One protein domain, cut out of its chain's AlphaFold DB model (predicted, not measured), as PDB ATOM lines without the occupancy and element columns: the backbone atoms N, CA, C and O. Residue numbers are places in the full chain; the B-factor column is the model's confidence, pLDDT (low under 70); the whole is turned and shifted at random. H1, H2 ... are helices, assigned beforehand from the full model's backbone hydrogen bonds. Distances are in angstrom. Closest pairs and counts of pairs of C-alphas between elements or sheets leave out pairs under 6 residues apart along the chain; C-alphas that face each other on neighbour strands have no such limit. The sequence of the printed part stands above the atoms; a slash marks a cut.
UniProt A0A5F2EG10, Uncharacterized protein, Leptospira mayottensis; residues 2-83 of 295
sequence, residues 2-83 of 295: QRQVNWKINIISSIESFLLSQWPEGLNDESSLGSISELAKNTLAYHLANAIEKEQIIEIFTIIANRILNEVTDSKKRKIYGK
ATOM      1  N   GLN A   2     -15.092  -0.973 -14.431       73.06
ATOM      2  CA  GLN A   2     -15.540  -1.757 -13.250       73.06
ATOM      3  C   GLN A   2     -17.067  -1.802 -13.016       73.06
ATOM      4  O   GLN A   2     -17.622  -2.854 -12.730       73.06
ATOM      5  N   ARG A   3     -17.771  -0.669 -13.172       75.19
ATOM      6  CA  ARG A   3     -19.233  -0.598 -12.971       75.19
ATOM      7  C   ARG A   3     -20.011  -1.456 -13.976       75.19
ATOM      8  O   ARG A   3     -20.991  -2.083 -13.602       75.19
ATOM      9  N   GLN A   4     -19.563  -1.483 -15.230       80.69
ATOM     10  CA  GLN A   4     -20.198  -2.267 -16.291       80.69
ATOM     11  C   GLN A   4     -19.955  -3.765 -16.081       80.69
ATOM     12  O   GLN A   4     -20.868  -4.561 -16.263       80.69
ATOM     13  N   VAL A   5     -18.747  -4.134 -15.643       83.88
ATOM     14  CA  VAL A   5     -18.407  -5.518 -15.284       83.88
ATOM     15  C   VAL A   5     -19.264  -5.994 -14.110       83.88
ATOM     16  O   VAL A   5     -19.928  -7.016 -14.231       83.88
ATOM     17  N   ASN A   6     -19.347  -5.221 -13.022       83.00
ATOM     18  CA  ASN A   6     -20.180  -5.577 -11.866       83.00
ATOM     19  C   ASN A   6     -21.667  -5.705 -12.232       83.00
ATOM     20  O   ASN A   6     -22.343  -6.600 -11.741       83.00
ATOM     21  N   TRP A   7     -22.175  -4.839 -13.113       85.94
ATOM     22  CA  TRP A   7     -23.554  -4.933 -13.595       85.94
ATOM     23  C   TRP A   7     -23.810  -6.233 -14.370       85.94
ATOM     24  O   TRP A   7     -24.778  -6.927 -14.075       85.94
ATOM     25  N   LYS A   8     -22.912  -6.608 -15.292       89.88
ATOM     26  CA  LYS A   8     -23.016  -7.883 -16.022       89.88
ATOM     27  C   LYS A   8     -22.921  -9.094 -15.088       89.88
ATOM     28  O   LYS A   8     -23.694 -10.028 -15.243       89.88
ATOM     29  N   ILE A   9     -22.022  -9.059 -14.101       88.75
ATOM     30  CA  ILE A   9     -21.900 -10.117 -13.083       88.75
ATOM     31  C   ILE A   9     -23.207 -10.275 -12.303       88.75
ATOM     32  O   ILE A   9     -23.654 -11.397 -12.097       88.75
ATOM     33  N   ASN A  10     -23.844  -9.170 -11.907       88.44
ATOM     34  CA  ASN A  10     -25.121  -9.227 -11.197       88.44
ATOM     35  C   ASN A  10     -26.234  -9.829 -12.065       88.44
ATOM     36  O   ASN A  10     -27.018 -10.610 -11.547       88.44
ATOM     37  N   ILE A  11     -26.283  -9.523 -13.368       91.75
ATOM     38  CA  ILE A  11     -27.251 -10.151 -14.285       91.75
ATOM     39  C   ILE A  11     -27.036 -11.662 -14.353       91.75
ATOM     40  O   ILE A  11     -27.996 -12.415 -14.232       91.75
ATOM     41  N   ILE A  12     -25.784 -12.103 -14.515       93.88
ATOM     42  CA  ILE A  12     -25.454 -13.533 -14.553       93.88
ATOM     43  C   ILE A  12     -25.865 -14.203 -13.239       93.88
ATOM     44  O   ILE A  12     -26.549 -15.218 -13.282       93.88
ATOM     45  N   SER A  13     -25.529 -13.607 -12.089       93.38
ATOM     46  CA  SER A  13     -25.916 -14.126 -10.769       93.38
ATOM     47  C   SER A  13     -27.439 -14.252 -10.620       93.38
ATOM     48  O   SER A  13     -27.934 -15.278 -10.157       93.38
ATOM     49  N   SER A  14     -28.205 -13.262 -11.089       93.69
ATOM     50  CA  SER A  14     -29.670 -13.327 -11.070       93.69
ATOM     51  C   SER A  14     -30.223 -14.458 -11.943       93.69
ATOM     52  O   SER A  14     -31.165 -15.133 -11.531       93.69
ATOM     53  N   ILE A  15     -29.650 -14.686 -13.131       95.06
ATOM     54  CA  ILE A  15     -30.065 -15.792 -14.008       95.06
ATOM     55  C   ILE A  15     -29.669 -17.139 -13.389       95.06
ATOM     56  O   ILE A  15     -30.478 -18.059 -13.399       95.06
ATOM     57  N   GLU A  16     -28.472 -17.255 -12.803       95.62
ATOM     58  CA  GLU A  16     -28.041 -18.458 -12.078       95.62
ATOM     59  C   GLU A  16     -29.010 -18.804 -10.948       95.62
ATOM     60  O   GLU A  16     -29.501 -19.928 -10.881       95.62
ATOM     61  N   SER A  17     -29.328 -17.826 -10.097       94.88
ATOM     62  CA  SER A  17     -30.295 -17.983  -9.013       94.88
ATOM     63  C   SER A  17     -31.667 -18.418  -9.538       94.88
ATOM     64  O   SER A  17     -32.287 -19.316  -8.971       94.88
ATOM     65  N   PHE A  18     -32.153 -17.796 -10.617       94.88
ATOM     66  CA  PHE A  18     -33.427 -18.166 -11.234       94.88
ATOM     67  C   PHE A  18     -33.411 -19.616 -11.728       94.88
ATOM     68  O   PHE A  18     -34.287 -20.394 -11.353       94.88
ATOM     69  N   LEU A  19     -32.392 -19.998 -12.504       94.50
ATOM     70  CA  LEU A  19     -32.249 -21.353 -13.031       94.50
ATOM     71  C   LEU A  19     -32.141 -22.391 -11.914       94.50
ATOM     72  O   LEU A  19     -32.813 -23.412 -11.981       94.50
ATOM     73  N   LEU A  20     -31.354 -22.126 -10.868       93.75
ATOM     74  CA  LEU A  20     -31.234 -23.020  -9.712       93.75
ATOM     75  C   LEU A  20     -32.572 -23.193  -8.978       93.75
ATOM     76  O   LEU A  20     -32.893 -24.300  -8.554       93.75
ATOM     77  N   SER A  21     -33.367 -22.126  -8.850       92.62
ATOM     78  CA  SER A  21     -34.691 -22.187  -8.207       92.62
ATOM     79  C   SER A  21     -35.725 -22.988  -9.005       92.62
ATOM     80  O   SER A  21     -36.670 -23.517  -8.428       92.62
ATOM     81  N   GLN A  22     -35.544 -23.072 -10.326       91.31
ATOM     82  CA  GLN A  22     -36.410 -23.800 -11.258       91.31
ATOM     83  C   GLN A  22     -35.734 -25.071 -11.785       91.31
ATOM     84  O   GLN A  22     -36.136 -25.599 -12.822       91.31
ATOM     85  N   TRP A  23     -34.671 -25.534 -11.119       88.25
ATOM     86  CA  TRP A  23     -33.842 -26.599 -11.662       88.25
ATOM     87  C   TRP A  23     -34.650 -27.897 -11.764       88.25
ATOM     88  O   TRP A  23     -35.235 -28.320 -10.764       88.25
ATOM     89  N   PRO A  24     -34.685 -28.558 -12.933       76.75
ATOM     90  CA  PRO A  24     -35.485 -29.759 -13.099       76.75
ATOM     91  C   PRO A  24     -34.929 -30.910 -12.249       76.75
ATOM     92  O   PRO A  24     -33.759 -31.287 -12.351       76.75
ATOM     93  N   GLU A  25     -35.772 -31.473 -11.383       72.88
ATOM     94  CA  GLU A  25     -35.401 -32.589 -10.509       72.88
ATOM     95  C   GLU A  25     -35.476 -33.933 -11.247       72.88
ATOM     96  O   GLU A  25     -36.400 -34.189 -12.014       72.88
ATOM     97  N   GLY A  26     -34.509 -34.819 -10.990       67.44
ATOM     98  CA  GLY A  26     -34.530 -36.201 -11.488       67.44
ATOM     99  C   GLY A  26     -34.256 -36.374 -12.987       67.44
ATOM    100  O   GLY A  26     -34.283 -37.504 -13.472       67.44
ATOM    101  N   LEU A  27     -33.967 -35.293 -13.713       70.44
ATOM    102  CA  LEU A  27     -33.544 -35.346 -15.110       70.44
ATOM    103  C   LEU A  27     -32.035 -35.597 -15.226       70.44
ATOM    104  O   LEU A  27     -31.248 -35.147 -14.391       70.44
ATOM    105  N   ASN A  28     -31.632 -36.292 -16.293       73.62
ATOM    106  CA  ASN A  28     -30.230 -36.315 -16.712       73.62
ATOM    107  C   ASN A  28     -29.825 -34.948 -17.300       73.62
ATOM    108  O   ASN A  28     -30.674 -34.086 -17.555       73.62
ATOM    109  N   ASP A  29     -28.529 -34.742 -17.519       70.75
ATOM    110  CA  ASP A  29     -27.998 -33.437 -17.935       70.75
ATOM    111  C   ASP A  29     -28.569 -32.971 -19.288       70.75
ATOM    112  O   ASP A  29     -28.972 -31.816 -19.422       70.75
ATOM    113  N   GLU A  30     -28.713 -33.872 -20.267       68.81
ATOM    114  CA  GLU A  30     -29.302 -33.551 -21.580       68.81
ATOM    115  C   GLU A  30     -30.774 -33.124 -21.478       68.81
ATOM    116  O   GLU A  30     -31.173 -32.106 -22.049       68.81
ATOM    117  N   SER A  31     -31.583 -33.853 -20.703       74.25
ATOM    118  CA  SER A  31     -32.998 -33.508 -20.496       74.25
ATOM    119  C   SER A  31     -33.147 -32.216 -19.690       74.25
ATOM    120  O   SER A  31     -34.074 -31.438 -19.923       74.25
ATOM    121  N   SER A  32     -32.204 -31.944 -18.783       75.75
ATOM    122  CA  SER A  32     -32.149 -30.688 -18.031       75.75
ATOM    123  C   SER A  32     -31.927 -29.493 -18.962       75.75
ATOM    124  O   SER A  32     -32.622 -28.487 -18.840       75.75
ATOM    125  N   LEU A  33     -31.025 -29.608 -19.942       73.94
ATOM    126  CA  LEU A  33     -30.769 -28.543 -20.920       73.94
ATOM    127  C   LEU A  33     -31.972 -28.281 -21.839       73.94
ATOM    128  O   LEU A  33     -32.275 -27.122 -22.134       73.94
ATOM    129  N   GLY A  34     -32.700 -29.330 -22.236       75.62
ATOM    130  CA  GLY A  34     -33.962 -29.193 -22.973       75.62
ATOM    131  C   GLY A  34     -34.998 -28.367 -22.202       75.62
ATOM    132  O   GLY A  34     -35.544 -27.399 -22.733       75.62
ATOM    133  N   SER A  35     -35.188 -28.682 -20.918       84.38
ATOM    134  CA  SER A  35     -36.080 -27.940 -20.015       84.38
ATOM    135  C   SER A  35     -35.639 -26.481 -19.808       84.38
ATOM    136  O   SER A  35     -36.468 -25.574 -19.754       84.38
ATOM    137  N   ILE A  36     -34.333 -26.207 -19.785       88.50
ATOM    138  CA  ILE A  36     -33.797 -24.843 -19.642       88.50
ATOM    139  C   ILE A  36     -34.103 -23.969 -20.866       88.50
ATOM    140  O   ILE A  36     -34.396 -22.780 -20.715       88.50
ATOM    141  N   SER A  37     -34.096 -24.543 -22.074       88.19
ATOM    142  CA  SER A  37     -34.540 -23.826 -23.277       88.19
ATOM    143  C   SER A  37     -36.016 -23.425 -23.178       88.19
ATOM    144  O   SER A  37     -36.383 -22.310 -23.552       88.19
ATOM    145  N   GLU A  38     -36.869 -24.299 -22.639       90.75
ATOM    146  CA  GLU A  38     -38.280 -23.978 -22.391       90.75
ATOM    147  C   GLU A  38     -38.445 -22.894 -21.324       90.75
ATOM    148  O   GLU A  38     -39.214 -21.954 -21.529       90.75
ATOM    149  N   LEU A  39     -37.673 -22.950 -20.232       92.69
ATOM    150  CA  LEU A  39     -37.658 -21.892 -19.217       92.69
ATOM    151  C   LEU A  39     -37.320 -20.529 -19.830       92.69
ATOM    152  O   LEU A  39     -38.005 -19.549 -19.542       92.69
ATOM    153  N   ALA A  40     -36.319 -20.466 -20.713       94.44
ATOM    154  CA  ALA A  40     -35.955 -19.240 -21.421       94.44
ATOM    155  C   ALA A  40     -37.123 -18.703 -22.271       94.44
ATOM    156  O   ALA A  40     -37.432 -17.508 -22.217       94.44
ATOM    157  N   LYS A  41     -37.808 -19.590 -23.007       94.62
ATOM    158  CA  LYS A  41     -38.955 -19.252 -23.870       94.62
ATOM    159  C   LYS A  41     -40.168 -18.731 -23.097       94.62
ATOM    160  O   LYS A  41     -40.908 -17.917 -23.637       94.62
ATOM    161  N   ASN A  42     -40.334 -19.155 -21.846       94.19
ATOM    162  CA  ASN A  42     -41.425 -18.724 -20.967       94.19
ATOM    163  C   ASN A  42     -41.159 -17.379 -20.267       94.19
ATOM    164  O   ASN A  42     -41.990 -16.900 -19.494       94.19
ATOM    165  N   THR A  43     -40.004 -16.747 -20.504       94.44
ATOM    166  CA  THR A  43     -39.713 -15.428 -19.932       94.44
ATOM    167  C   THR A  43     -40.397 -14.307 -20.713       94.44
ATOM    168  O   THR A  43     -40.487 -14.328 -21.941       94.44
ATOM    169  N   LEU A  44     -40.799 -13.240 -20.011       94.81
ATOM    170  CA  LEU A  44     -41.305 -12.022 -20.657       94.81
ATOM    171  C   LEU A  44     -40.285 -11.430 -21.646       94.81
ATOM    172  O   LEU A  44     -40.669 -10.943 -22.707       94.81
ATOM    173  N   ALA A  45     -38.991 -11.508 -21.318       94.00
ATOM    174  CA  ALA A  45     -37.914 -11.046 -22.192       94.00
ATOM    175  C   ALA A  45     -37.948 -11.751 -23.555       94.00
ATOM    176  O   ALA A  45     -37.849 -11.089 -24.584       94.00
ATOM    177  N   TYR A  46     -38.165 -13.070 -23.575       96.94
ATOM    178  CA  TYR A  46     -38.295 -13.827 -24.816       96.94
ATOM    179  C   TYR A  46     -39.534 -13.417 -25.620       96.94
ATOM    180  O   TYR A  46     -39.458 -13.260 -26.836       96.94
ATOM    181  N   HIS A  47     -40.676 -13.195 -24.962       97.12
ATOM    182  CA  HIS A  47     -41.907 -12.788 -25.649       97.12
ATOM    183  C   HIS A  47     -41.815 -11.405 -26.309       97.12
ATOM    184  O   HIS A  47     -42.430 -11.200 -27.356       97.12
ATOM    185  N   LEU A  48     -41.043 -10.480 -25.730       97.50
ATOM    186  CA  LEU A  48     -40.850  -9.122 -26.256       97.50
ATOM    187  C   LEU A  48     -39.721  -9.016 -27.297       97.50
ATOM    188  O   LEU A  48     -39.662  -8.032 -28.031       97.50
ATOM    189  N   ALA A  49     -38.831 -10.006 -27.350       97.12
ATOM    190  CA  ALA A  49     -37.642 -10.013 -28.193       97.12
ATOM    191  C   ALA A  49     -37.942 -10.261 -29.683       97.12
ATOM    192  O   ALA A  49     -38.878 -10.982 -30.057       97.12
ATOM    193  N   ASN A  50     -37.089  -9.713 -30.552       97.75
ATOM    194  CA  ASN A  50     -37.073 -10.070 -31.972       97.75
ATOM    195  C   ASN A  50     -36.452 -11.467 -32.203       97.75
ATOM    196  O   ASN A  50     -35.978 -12.111 -31.270       97.75
ATOM    197  N   ALA A  51     -36.460 -11.962 -33.446       96.75
ATOM    198  CA  ALA A  51     -35.975 -13.312 -33.762       96.75
ATOM    199  C   ALA A  51     -34.513 -13.559 -33.329       96.75
ATOM    200  O   ALA A  51     -34.226 -14.599 -32.745       96.75
ATOM    201  N   ILE A  52     -33.623 -12.585 -33.541       97.31
ATOM    202  CA  ILE A  52     -32.200 -12.685 -33.178       97.31
ATOM    203  C   ILE A  52     -32.043 -12.672 -31.653       97.31
ATOM    204  O   ILE A  52     -31.343 -13.498 -31.077       97.31
ATOM    205  N   GLU A  53     -32.725 -11.748 -30.978       97.25
ATOM    206  CA  GLU A  53     -32.679 -11.629 -29.515       97.25
ATOM    207  C   GLU A  53     -33.243 -12.876 -28.818       97.25
ATOM    208  O   GLU A  53     -32.726 -13.297 -27.786       97.25
ATOM    209  N   LYS A  54     -34.272 -13.508 -29.391       97.69
ATOM    210  CA  LYS A  54     -34.837 -14.771 -28.893       97.69
ATOM    211  C   LYS A  54     -33.805 -15.894 -28.877       97.69
ATOM    212  O   LYS A  54     -33.715 -16.614 -27.883       97.69
ATOM    213  N   GLU A  55     -33.030 -16.035 -29.948       96.44
ATOM    214  CA  GLU A  55     -31.942 -17.016 -30.022       96.44
ATOM    215  C   GLU A  55     -30.851 -16.705 -28.990       96.44
ATOM    216  O   GLU A  55     -30.447 -17.596 -28.243       96.44
ATOM    217  N   GLN A  56     -30.465 -15.433 -28.851       96.25
ATOM    218  CA  GLN A  56     -29.474 -14.996 -27.859       96.25
ATOM    219  C   GLN A  56     -29.920 -15.254 -26.412       96.25
ATOM    220  O   GLN A  56     -29.107 -15.642 -25.574       96.25
ATOM    221  N   ILE A  57     -31.203 -15.061 -26.093       95.81
ATOM    222  CA  ILE A  57     -31.748 -15.355 -24.759       95.81
ATOM    223  C   ILE A  57     -31.619 -16.850 -24.448       95.81
ATOM    224  O   ILE A  57     -31.148 -17.209 -23.367       95.81
ATOM    225  N   ILE A  58     -31.998 -17.718 -25.394       95.25
ATOM    226  CA  ILE A  58     -31.865 -19.175 -25.237       95.25
ATOM    227  C   ILE A  58     -30.391 -19.562 -25.071       95.25
ATOM    228  O   ILE A  58     -30.060 -20.364 -24.193       95.25
ATOM    229  N   GLU A  59     -29.500 -18.980 -25.871       95.00
ATOM    230  CA  GLU A  59     -28.061 -19.233 -25.802       95.00
ATOM    231  C   GLU A  59     -27.490 -18.854 -24.427       95.00
ATOM    232  O   GLU A  59     -26.820 -19.668 -23.792       95.00
ATOM    233  N   ILE A  60     -27.817 -17.663 -23.911       95.12
ATOM    234  CA  ILE A  60     -27.363 -17.201 -22.590       95.12
ATOM    235  C   ILE A  60     -27.824 -18.155 -21.484       95.12
ATOM    236  O   ILE A  60     -27.017 -18.542 -20.636       95.12
ATOM    237  N   PHE A  61     -29.097 -18.559 -21.490       95.38
ATOM    238  CA  PHE A  61     -29.632 -19.505 -20.506       95.38
ATOM    239  C   PHE A  61     -28.897 -20.846 -20.566       95.38
ATOM    240  O   PHE A  61     -28.508 -21.385 -19.531       95.38
ATOM    241  N   THR A  62     -28.639 -21.343 -21.776       93.50
ATOM    242  CA  THR A  62     -27.940 -22.613 -22.008       93.50
ATOM    243  C   THR A  62     -26.486 -22.556 -21.530       93.50
ATOM    244  O   THR A  62     -26.019 -23.468 -20.849       93.50
ATOM    245  N   ILE A  63     -25.759 -21.470 -21.821       94.94
ATOM    246  CA  ILE A  63     -24.375 -21.274 -21.359       94.94
ATOM    247  C   ILE A  63     -24.315 -21.250 -19.828       94.94
ATOM    248  O   ILE A  63     -23.462 -21.911 -19.230       94.94
ATOM    249  N   ILE A  64     -25.220 -20.509 -19.184       95.12
ATOM    250  CA  ILE A  64     -25.256 -20.402 -17.720       95.12
ATOM    251  C   ILE A  64     -25.632 -21.747 -17.088       95.12
ATOM    252  O   ILE A  64     -25.001 -22.161 -16.119       95.12
ATOM    253  N   ALA A  65     -26.591 -22.472 -17.659       93.38
ATOM    254  CA  ALA A  65     -26.948 -23.813 -17.212       93.38
ATOM    255  C   ALA A  65     -25.790 -24.811 -17.289       93.38
ATOM    256  O   ALA A  65     -25.526 -25.523 -16.321       93.38
ATOM    257  N   ASN A  66     -25.060 -24.827 -18.405       91.88
ATOM    258  CA  ASN A  66     -23.870 -25.665 -18.551       91.88
ATOM    259  C   ASN A  66     -22.814 -25.324 -17.496       91.88
ATOM    260  O   ASN A  66     -22.200 -26.211 -16.908       91.88
ATOM    261  N   ARG A  67     -22.630 -24.033 -17.203       93.62
ATOM    262  CA  ARG A  67     -21.751 -23.605 -16.115       93.62
ATOM    263  C   ARG A  67     -22.227 -24.131 -14.757       93.62
ATOM    264  O   ARG A  67     -21.395 -24.616 -13.996       93.62
ATOM    265  N   ILE A  68     -23.531 -24.084 -14.471       93.69
ATOM    266  CA  ILE A  68     -24.099 -24.632 -13.230       93.69
ATOM    267  C   ILE A  68     -23.811 -26.131 -13.099       93.69
ATOM    268  O   ILE A  68     -23.340 -26.562 -12.048       93.69
ATOM    269  N   LEU A  69     -24.046 -26.909 -14.159       91.56
ATOM    270  CA  LEU A  69     -23.773 -28.350 -14.179       91.56
ATOM    271  C   LEU A  69     -22.295 -28.663 -13.919       91.56
ATOM    272  O   LEU A  69     -21.982 -29.569 -13.148       91.56
ATOM    273  N   ASN A  70     -21.396 -27.874 -14.513       91.38
ATOM    274  CA  ASN A  70     -19.954 -28.058 -14.368       91.38
ATOM    275  C   ASN A  70     -19.431 -27.655 -12.980       91.38
ATOM    276  O   ASN A  70     -18.559 -28.328 -12.437       91.38
ATOM    277  N   GLU A  71     -19.925 -26.552 -12.407       93.31
ATOM    278  CA  GLU A  71     -19.429 -26.030 -11.122       93.31
ATOM    279  C   GLU A  71     -20.098 -26.677  -9.904       93.31
ATOM    280  O   GLU A  71     -19.497 -26.747  -8.830       93.31
ATOM    281  N   VAL A  72     -21.340 -27.142 -10.040       92.38
ATOM    282  CA  VAL A  72     -22.117 -27.739  -8.949       92.38
ATOM    283  C   VAL A  72     -22.640 -29.084  -9.420       92.38
ATOM    284  O   VAL A  72     -23.800 -29.203  -9.791       92.38
ATOM    285  N   THR A  73     -21.783 -30.104  -9.418       89.50
ATOM    286  CA  THR A  73     -22.094 -31.442  -9.955       89.50
ATOM    287  C   THR A  73     -23.102 -32.223  -9.105       89.50
ATOM    288  O   THR A  73     -23.887 -33.002  -9.648       89.50
ATOM    289  N   ASP A  74     -23.146 -31.975  -7.795       90.25
ATOM    290  CA  ASP A  74     -24.107 -32.591  -6.874       90.25
ATOM    291  C   ASP A  74     -25.515 -31.983  -7.032       90.25
ATOM    292  O   ASP A  74     -25.743 -30.792  -6.794       90.25
ATOM    293  N   SER A  75     -26.485 -32.826  -7.393       88.81
ATOM    294  CA  SER A  75     -27.888 -32.444  -7.568       88.81
ATOM    295  C   SER A  75     -28.553 -31.967  -6.273       88.81
ATOM    296  O   SER A  75     -29.338 -31.017  -6.307       88.81
ATOM    297  N   LYS A  76     -28.215 -32.559  -5.119       90.00
ATOM    298  CA  LYS A  76     -28.733 -32.130  -3.813       90.00
ATOM    299  C   LYS A  76     -28.239 -30.726  -3.490       90.00
ATOM    300  O   LYS A  76     -29.018 -29.883  -3.045       90.00
ATOM    301  N   LYS A  77     -26.964 -30.454  -3.770       93.62
ATOM    302  CA  LYS A  77     -26.356 -29.133  -3.589       93.62
ATOM    303  C   LYS A  77     -26.999 -28.080  -4.495       93.62
ATOM    304  O   LYS A  77     -27.373 -27.021  -3.994       93.62
ATOM    305  N   ARG A  78     -27.231 -28.390  -5.780       93.12
ATOM    306  CA  ARG A  78     -27.980 -27.506  -6.703       93.12
ATOM    307  C   ARG A  78     -29.364 -27.151  -6.153       93.12
ATOM    308  O   ARG A  78     -29.722 -25.975  -6.126       93.12
ATOM    309  N   LYS A  79     -30.104 -28.144  -5.646       92.00
ATOM    310  CA  LYS A  79     -31.436 -27.946  -5.050       92.00
ATOM    311  C   LYS A  79     -31.408 -27.005  -3.844       92.00
ATOM    312  O   LYS A  79     -32.265 -26.134  -3.736       92.00
ATOM    313  N   ILE A  80     -30.434 -27.158  -2.945       94.62
ATOM    314  CA  ILE A  80     -30.307 -26.259  -1.790       94.62
ATOM    315  C   ILE A  80     -29.923 -24.848  -2.235       94.62
ATOM    316  O   ILE A  80     -30.552 -23.887  -1.799       94.62
ATOM    317  N   TYR A  81     -28.959 -24.705  -3.148       95.75
ATOM    318  CA  TYR A  81     -28.572 -23.395  -3.677       95.75
ATOM    319  C   TYR A  81     -29.763 -22.636  -4.285       95.75
ATOM    320  O   TYR A  81     -29.899 -21.435  -4.042       95.75
ATOM    321  N   GLY A  82     -30.670 -23.333  -4.981       94.06
ATOM    322  CA  GLY A  82     -31.887 -22.760  -5.569       94.06
ATOM    323  C   GLY A  82     -32.852 -22.102  -4.580       94.06
ATOM    324  O   GLY A  82     -33.681 -21.293  -4.990       94.06
ATOM    325  N   LYS A  83     -32.721 -22.375  -3.278       94.94
ATOM    326  CA  LYS A  83     -33.527 -21.737  -2.229       94.94
ATOM    327  C   LYS A  83     -32.951 -20.412  -1.712       94.94
ATOM    328  O   LYS A  83     -33.613 -19.727  -0.941       94.94
TER     329      LYS A  83
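What this domain is: This is residues 2 to 83 of the 295 residues of an uncharacterized protein of Leptospira mayottensis (UniProt A0A5F2EG10). H1 begins as a free arm, residues 2 to 11, then crosses the long core helix H4, on which H2 and short H3 also pack; H5 packs on the last part of H1. The printed part has 82 residues with five named helices, H1 to H5 in order, and is all helix. It is compact, with a radius of gyration of the C-alphas of 13.1 A, spanning 35 by 31 by 19 A.

How they stand to each other: H1, residues 2 to 21, touches the hub H4, residues 51 to 71, with residues 12 to 19 alone, about perpendicular at 76 degrees; the closest C-alphas, of Glu 16 and Ile 64, are 6.6 A apart. H2, residues 29 to 41, touches H4 opposite ways at 37 degrees, only just a steep tilt; C-alphas 40 and 58 are closest, 5.6 A. H3, residues 44 to 48, touches H4, closest C-alphas 46 and 54, 5.4 A. H5, residues 75 to 81, touches H1, closest C-alphas 20 and 78, 6.3 A. In these five, every O i to N i+4 pair is within hydrogen-bond range.

Where its parts are: H1 runs 28.5 A from C-alpha 2 at (-15.540, -1.757, -13.250), and H4 30.8 A. H5 ends at C-alpha 81, (-28.572, -23.395, -3.677).

The domain as a whole: The printed part has no cut and no long link. Residues 26 and 30 are under pLDDT 70.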